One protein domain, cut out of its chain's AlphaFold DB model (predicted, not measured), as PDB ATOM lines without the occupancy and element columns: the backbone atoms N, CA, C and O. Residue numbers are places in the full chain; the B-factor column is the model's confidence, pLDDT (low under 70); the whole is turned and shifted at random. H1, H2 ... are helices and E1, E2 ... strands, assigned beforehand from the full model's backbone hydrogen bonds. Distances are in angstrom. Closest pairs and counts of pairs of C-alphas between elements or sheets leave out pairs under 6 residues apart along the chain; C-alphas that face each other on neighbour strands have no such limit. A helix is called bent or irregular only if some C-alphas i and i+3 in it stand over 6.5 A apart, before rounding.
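This is residues 3 to 52 of the 106 residues of an uncharacterized protein of Candidatus Gracilibacteria bacterium (UniProt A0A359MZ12). A long, two-stranded hairpin, E1 and E2, reaches away from a small head of two touching helices, H1 and H2, and the tip of its long loop, residues 39 to 44, sticks out on its own. The two helices lie at one end of the longest axis and the tip at the other. The printed part has 50 residues, with H1, H2, E1 and E2 in that order along it; the two strands make one antiparallel sheet, and the class is mixed, helices and strands, with 24 residues in named elements, under half of those printed. The whole is compact, with a radius of gyration of the C-alphas of 11.0 A, and its outline is flat, but only just, with spans of 32 by 24 by 13 A.

The printed part begins at Phe 3, and H1 takes residues 7 to 17, starting with C-alpha 7 at (324.269, 151.693, 211.335) and measuring 15.0 A from first to last C-alpha. H1 is neither bent nor irregular, but only just: C-alphas 12 and 15 are 6.3 A apart. H2, residues 23 to 27, is 6.3 A long. E1, residues 33 to 36, is 10.1 A long and begins with C-alpha 33 at (319.551, 164.870, 202.770). E2, residues 48 to 51, is 10.4 A long and ends with C-alpha 51 at (318.585, 169.217, 201.747).

H1 and H2 touch, with 12 pairs of C-alphas within 8 A; the closest are those of Ala 10 and Ala 23, 4.6 A apart. H2 and E1 have 1 pair of C-alphas within 8 A, those of Leu 26 and Tyr 35, 8.0 A apart. H1 is apart from E1 and from E2, and H2 is apart from E2. E1 and E2 form a hairpin, antiparallel, with 144 degrees between their directions. C-alphas 33 and 51 face each other at 4.6 A. Across this pair N 34 and O 50 are 3.0 A apart and N 50 and O 34 are 2.8 A apart, both within hydrogen-bond range. In the link between E1 and E2, residues 39 to 40 pair with residues 43 to 44, antiparallel, in stretches too short to be named strands. In H2 the O i to N i+4 pair is within hydrogen-bond range; in H1 2 of 7 such pairs are, beside 5 of 8 O i to N i+3 pairs.

The two C-alphas farthest apart are those of Glu 8 and Ala 41, at 32.9 A, while those of Phe 3 and Thr 52 are 10.2 A apart. The printed part has no cut. The links from H1 to H2 and from H2 to E1 are tight; the link from E1 to E2, with 11 residues, is long, and its residues 39 to 44 stand free. The mean pLDDT of the printed part is 93.4, and no printed residue is under 70.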
ATOM      1  N   PHE A   3     324.006 163.861 208.844       94.25
ATOM      2  CA  PHE A   3     323.891 163.272 207.505       94.25
ATOM      3  C   PHE A   3     323.720 161.752 207.615       94.25
ATOM      4  O   PHE A   3     323.624 161.220 208.724       94.25
ATOM      5  N   ARG A   4     323.703 161.064 206.467       94.38
ATOM      6  CA  ARG A   4     323.787 159.604 206.419       94.38
ATOM      7  C   ARG A   4     325.018 159.127 207.189       94.38
ATOM      8  O   ARG A   4     326.132 159.562 206.897       94.38
ATOM      9  N   ILE A   5     324.797 158.221 208.131       94.25
ATOM     10  CA  ILE A   5     325.831 157.628 208.984       94.25
ATOM     11  C   ILE A   5     325.751 156.101 208.947       94.25
ATOM     12  O   ILE A   5     324.784 155.526 208.445       94.25
ATOM     13  N   SER A   6     326.789 155.444 209.457       94.94
ATOM     14  CA  SER A   6     326.820 153.990 209.613       94.94
ATOM     15  C   SER A   6     325.761 153.519 210.610       94.94
ATOM     16  O   SER A   6     325.411 154.239 211.546       94.94
ATOM     17  N   SER A   7     325.285 152.281 210.449       93.19
ATOM     18  CA  SER A   7     324.269 151.693 211.335       93.19
ATOM     19  C   SER A   7     324.709 151.643 212.802       93.19
ATOM     20  O   SER A   7     323.879 151.801 213.691       93.19
ATOM     21  N   GLU A   8     326.004 151.441 213.056       94.31
ATOM     22  CA  GLU A   8     326.576 151.415 214.406       94.31
ATOM     23  C   GLU A   8     326.510 152.794 215.079       94.31
ATOM     24  O   GLU A   8     325.945 152.924 216.164       94.31
ATOM     25  N   ASP A   9     326.988 153.842 214.402       94.31
ATOM     26  CA  ASP A   9     326.938 155.221 214.909       94.31
ATOM     27  C   ASP A   9     325.495 155.716 215.093       94.31
ATOM     28  O   ASP A   9     325.189 156.478 216.017       94.31
ATOM     29  N   ALA A  10     324.581 155.255 214.234       93.88
ATOM     30  CA  ALA A  10     323.173 155.623 214.285       93.88
ATOM     31  C   ALA A  10     322.489 155.208 215.594       93.88
ATOM     32  O   ALA A  10     321.631 155.946 216.081       93.88
ATOM     33  N   LEU A  11     322.900 154.090 216.205       93.19
ATOM     34  CA  LEU A  11     322.361 153.638 217.494       93.19
ATOM     35  C   LEU A  11     322.658 154.627 218.627       93.19
ATOM     36  O   LEU A  11     321.806 154.855 219.485       93.19
ATOM     37  N   TYR A  12     323.840 155.246 218.614       92.69
ATOM     38  CA  TYR A  12     324.226 156.245 219.611       92.69
ATOM     39  C   TYR A  12     323.579 157.603 219.331       92.69
ATOM     40  O   TYR A  12     323.101 158.276 220.245       92.69
ATOM     41  N   ILE A  13     323.534 158.007 218.060       92.88
ATOM     42  CA  ILE A  13     323.035 159.328 217.661       92.88
ATOM     43  C   ILE A  13     321.507 159.425 217.769       92.88
ATOM     44  O   ILE A  13     321.002 160.507 218.077       92.88
ATOM     45  N   LYS A  14     320.772 158.316 217.601       93.06
ATOM     46  CA  LYS A  14     319.307 158.246 217.745       93.06
ATOM     47  C   LYS A  14     318.794 158.951 219.005       93.06
ATOM     48  O   LYS A  14     317.843 159.722 218.918       93.06
ATOM     49  N   GLN A  15     319.470 158.777 220.142       92.25
ATOM     50  CA  GLN A  15     319.055 159.351 221.431       92.25
ATOM     51  C   GLN A  15     318.905 160.882 221.398       92.25
ATOM     52  O   GLN A  15     318.116 161.459 222.141       92.25
ATOM     53  N   GLN A  16     319.641 161.568 220.518       90.69
ATOM     54  CA  GLN A  16     319.531 163.020 220.349       90.69
ATOM     55  C   GLN A  16     318.262 163.438 219.596       90.69
ATOM     56  O   GLN A  16     317.806 164.580 219.730       90.69
ATOM     57  N   PHE A  17     317.695 162.529 218.810       93.25
ATOM     58  CA  PHE A  17     316.557 162.754 217.929       93.25
ATOM     59  C   PHE A  17     315.269 162.073 218.402       93.25
ATOM     60  O   PHE A  17     314.217 162.321 217.812       93.25
ATOM     61  N   ASP A  18     315.328 161.293 219.483       91.44
ATOM     62  CA  ASP A  18     314.148 160.707 220.107       91.44
ATOM     63  C   ASP A  18     313.108 161.792 220.459       91.44
ATOM     64  O   ASP A  18     313.470 162.893 220.906       91.44
ATOM     65  N   PRO A  19     311.808 161.508 220.264       92.62
ATOM     66  CA  PRO A  19     311.222 160.257 219.753       92.62
ATOM     67  C   PRO A  19     311.017 160.220 218.220       92.62
ATOM     68  O   PRO A  19     310.294 159.363 217.724       92.62
ATOM     69  N   PHE A  20     311.562 161.179 217.468       92.69
ATOM     70  CA  PHE A  20     311.130 161.445 216.088       92.69
ATOM     71  C   PHE A  20     311.819 160.596 215.020       92.69
ATOM     72  O   PHE A  20     311.253 160.418 213.944       92.69
ATOM     73  N   LEU A  21     313.042 160.135 215.278       92.19
ATOM     74  CA  LEU A  21     313.862 159.412 214.305       92.19
ATOM     75  C   LEU A  21     314.419 158.141 214.925       92.19
ATOM     76  O   LEU A  21     314.806 158.137 216.093       92.19
ATOM     77  N   ASP A  22     314.517 157.092 214.116       93.62
ATOM     78  CA  ASP A  22     315.190 155.856 214.485       93.62
ATOM     79  C   ASP A  22     316.589 155.763 213.851       93.62
ATOM     80  O   ASP A  22     316.945 156.484 212.914       93.62
ATOM     81  N   ALA A  23     317.397 154.823 214.337       94.31
ATOM     82  CA  ALA A  23     318.703 154.515 213.771       94.31
ATOM     83  C   ALA A  23     318.602 154.103 212.288       94.31
ATOM     84  O   ALA A  23     319.493 154.410 211.496       94.31
ATOM     85  N   TYR A  24     317.495 153.458 211.898       94.00
ATOM     86  CA  TYR A  24     317.229 153.097 210.504       94.00
ATOM     87  C   TYR A  24     317.109 154.329 209.596       94.00
ATOM     88  O   TYR A  24     317.700 154.351 208.515       94.00
ATOM     89  N   ASP A  25     316.421 155.379 210.051       92.56
ATOM     90  CA  ASP A  25     316.220 156.605 209.270       92.56
ATOM     91  C   ASP A  25     317.547 157.333 209.033       92.56
ATOM     92  O   ASP A  25     317.831 157.788 207.926       92.56
ATOM     93  N   LEU A  26     318.404 157.383 210.057       92.88
ATOM     94  CA  LEU A  26     319.734 157.994 209.974       92.88
ATOM     95  C   LEU A  26     320.681 157.225 209.036       92.88
ATOM     96  O   LEU A  26     321.506 157.836 208.349       92.88
ATOM     97  N   ALA A  27     320.560 155.897 208.978       93.88
ATOM     98  CA  ALA A  27     321.367 155.054 208.098       93.88
ATOM     99  C   ALA A  27     320.895 155.083 206.630       93.88
ATOM    100  O   ALA A  27     321.702 154.877 205.711       93.88
ATOM    101  N   ASN A  28     319.606 155.363 206.406       92.94
ATOM    102  CA  ASN A  28     318.947 155.292 205.100       92.94
ATOM    103  C   ASN A  28     318.657 156.661 204.448       92.94
ATOM    104  O   ASN A  28     317.791 156.781 203.584       92.94
ATOM    105  N   LEU A  29     319.394 157.706 204.828       93.44
ATOM    106  CA  LEU A  29     319.303 159.021 204.189       93.44
ATOM    107  C   LEU A  29     319.820 159.005 202.742       93.44
ATOM    108  O   LEU A  29     320.858 158.405 202.436       93.44
ATOM    109  N   SER A  30     319.131 159.720 201.848       92.75
ATOM    110  CA  SER A  30     319.591 159.899 200.471       92.75
ATOM    111  C   SER A  30     320.713 160.945 200.375       92.75
ATOM    112  O   SER A  30     321.051 161.649 201.332       92.75
ATOM    113  N   GLN A  31     321.349 161.042 199.206       90.94
ATOM    114  CA  GLN A  31     322.451 161.977 199.009       90.94
ATOM    115  C   GLN A  31     321.990 163.428 199.237       90.94
ATOM    116  O   GLN A  31     321.013 163.880 198.642       90.94
ATOM    117  N   ARG A  32     322.762 164.173 200.045       91.50
ATOM    118  CA  ARG A  32     322.519 165.578 200.441       91.50
ATOM    119  C   ARG A  32     321.308 165.804 201.346       91.50
ATOM    120  O   ARG A  32     321.051 166.958 201.681       91.50
ATOM    121  N   GLU A  33     320.602 164.762 201.760       94.25
ATOM    122  CA  GLU A  33     319.551 164.870 202.770       94.25
ATOM    123  C   GLU A  33     320.132 164.655 204.167       94.25
ATOM    124  O   GLU A  33     321.066 163.872 204.362       94.25
ATOM    125  N   PHE A  34     319.618 165.407 205.135       94.62
ATOM    126  CA  PHE A  34     320.069 165.340 206.519       94.62
ATOM    127  C   PHE A  34     318.990 165.804 207.490       94.62
ATOM    128  O   PHE A  34     318.101 166.578 207.132       94.62
ATOM    129  N   TYR A  35     319.105 165.369 208.743       95.31
ATOM    130  CA  TYR A  35     318.235 165.819 209.824       95.31
ATOM    131  C   TYR A  35     318.946 166.829 210.718       95.31
ATOM    132  O   TYR A  35     320.118 166.677 211.091       95.31
ATOM    133  N   ALA A  36     318.221 167.870 211.112       93.81
ATOM    134  CA  ALA A  36     318.720 168.885 212.019       93.81
ATOM    135  C   ALA A  36     317.771 169.078 213.197       93.81
ATOM    136  O   ALA A  36     316.593 169.360 213.026       93.81
ATOM    137  N   LYS A  37     318.331 168.969 214.402       92.94
ATOM    138  CA  LYS A  37     317.741 169.443 215.650       92.94
ATOM    139  C   LYS A  37     318.590 170.618 216.107       92.94
ATOM    140  O   LYS A  37     319.803 170.463 216.271       92.94
ATOM    141  N   MET A  38     317.986 171.793 216.210       92.62
ATOM    142  CA  MET A  38     318.695 173.021 216.561       92.62
ATOM    143  C   MET A  38     317.778 174.011 217.271       92.62
ATOM    144  O   MET A  38     316.554 173.877 217.266       92.62
ATOM    145  N   ILE A  39     318.396 175.018 217.882       94.94
ATOM    146  CA  ILE A  39     317.687 176.128 218.506       94.94
ATOM    147  C   ILE A  39     317.346 177.152 217.426       94.94
ATOM    148  O   ILE A  39     318.232 177.654 216.739       94.94
ATOM    149  N   VAL A  40     316.064 177.484 217.308       92.88
ATOM    150  CA  VAL A  40     315.558 178.523 216.406       92.88
ATOM    151  C   VAL A  40     314.830 179.560 217.252       92.88
ATOM    152  O   VAL A  40     313.913 179.219 217.997       92.88
ATOM    153  N   ALA A  41     315.257 180.823 217.157       93.88
ATOM    154  CA  ALA A  41     314.711 181.933 217.946       93.88
ATOM    155  C   ALA A  41     314.691 181.657 219.469       93.88
ATOM    156  O   ALA A  41     313.704 181.917 220.152       93.88
ATOM    157  N   GLY A  42     315.778 181.084 219.999       95.62
ATOM    158  CA  GLY A  42     315.923 180.790 221.431       95.62
ATOM    159  C   GLY A  42     315.139 179.571 221.930       95.62
ATOM    160  O   GLY A  42     315.229 179.239 223.106       95.62
ATOM    161  N   GLN A  43     314.408 178.873 221.057       93.81
ATOM    162  CA  GLN A  43     313.682 177.653 221.403       93.81
ATOM    163  C   GLN A  43     314.294 176.439 220.714       93.81
ATOM    164  O   GLN A  43     314.562 176.473 219.512       93.81
ATOM    165  N   VAL A  44     314.477 175.346 221.458       91.88
ATOM    166  CA  VAL A  44     314.805 174.045 220.863       91.88
ATOM    167  C   VAL A  44     313.612 173.614 220.018       91.88
ATOM    168  O   VAL A  44     312.498 173.517 220.528       91.88
ATOM    169  N   LYS A  45     313.838 173.409 218.720       92.88
ATOM    170  CA  LYS A  45     312.817 172.888 217.812       92.88
ATOM    171  C   LYS A  45     312.972 171.387 217.634       92.88
ATOM    172  O   LYS A  45     314.071 170.842 217.782       92.88
ATOM    173  N   ASP A  46     311.858 170.755 217.290       93.81
ATOM    174  CA  ASP A  46     311.833 169.354 216.897       93.81
ATOM    175  C   ASP A  46     312.718 169.132 215.665       93.81
ATOM    176  O   ASP A  46     312.925 170.063 214.879       93.81
ATOM    177  N   PRO A  47     313.282 167.926 215.492       94.56
ATOM    178  CA  PRO A  47     314.077 167.602 214.322       94.56
ATOM    179  C   PRO A  47     313.307 167.815 213.019       94.56
ATOM    180  O   PRO A  47     312.160 167.396 212.888       94.56
ATOM    181  N   PHE A  48     313.963 168.407 212.024       93.12
ATOM    182  CA  PHE A  48     313.404 168.590 210.685       93.12
ATOM    183  C   PHE A  48     314.392 168.150 209.604       93.12
ATOM    184  O   PHE A  48     315.613 168.179 209.796       93.12
ATOM    185  N   SER A  49     313.854 167.709 208.464       93.38
ATOM    186  CA  SER A  49     314.632 167.299 207.295       93.38
ATOM    187  C   SER A  49     315.083 168.509 206.485       93.38
ATOM    188  O   SER A  49     314.302 169.427 206.228       93.38
ATOM    189  N   LEU A  50     316.321 168.473 206.018       94.38
ATOM    190  CA  LEU A  50     316.923 169.487 205.168       94.38
ATOM    191  C   LEU A  50     317.638 168.831 203.990       94.38
ATOM    192  O   LEU A  50     318.028 167.663 204.040       94.38
ATOM    193  N   LYS A  51     317.838 169.622 202.933       94.81
ATOM    194  CA  LYS A  51     318.585 169.217 201.747       94.81
ATOM    195  C   LYS A  51     319.645 170.251 201.414       94.81
ATOM    196  O   LYS A  51     319.346 171.438 201.295       94.81
ATOM    197  N   THR A  52     320.881 169.798 201.245       93.88
ATOM    198  CA  THR A  52     321.973 170.671 200.813       93.88
ATOM    199  C   THR A  52     321.739 171.098 199.359       93.88
ATOM    200  O   THR A  52     321.505 170.232 198.506       93.88
TER     201      THR A  52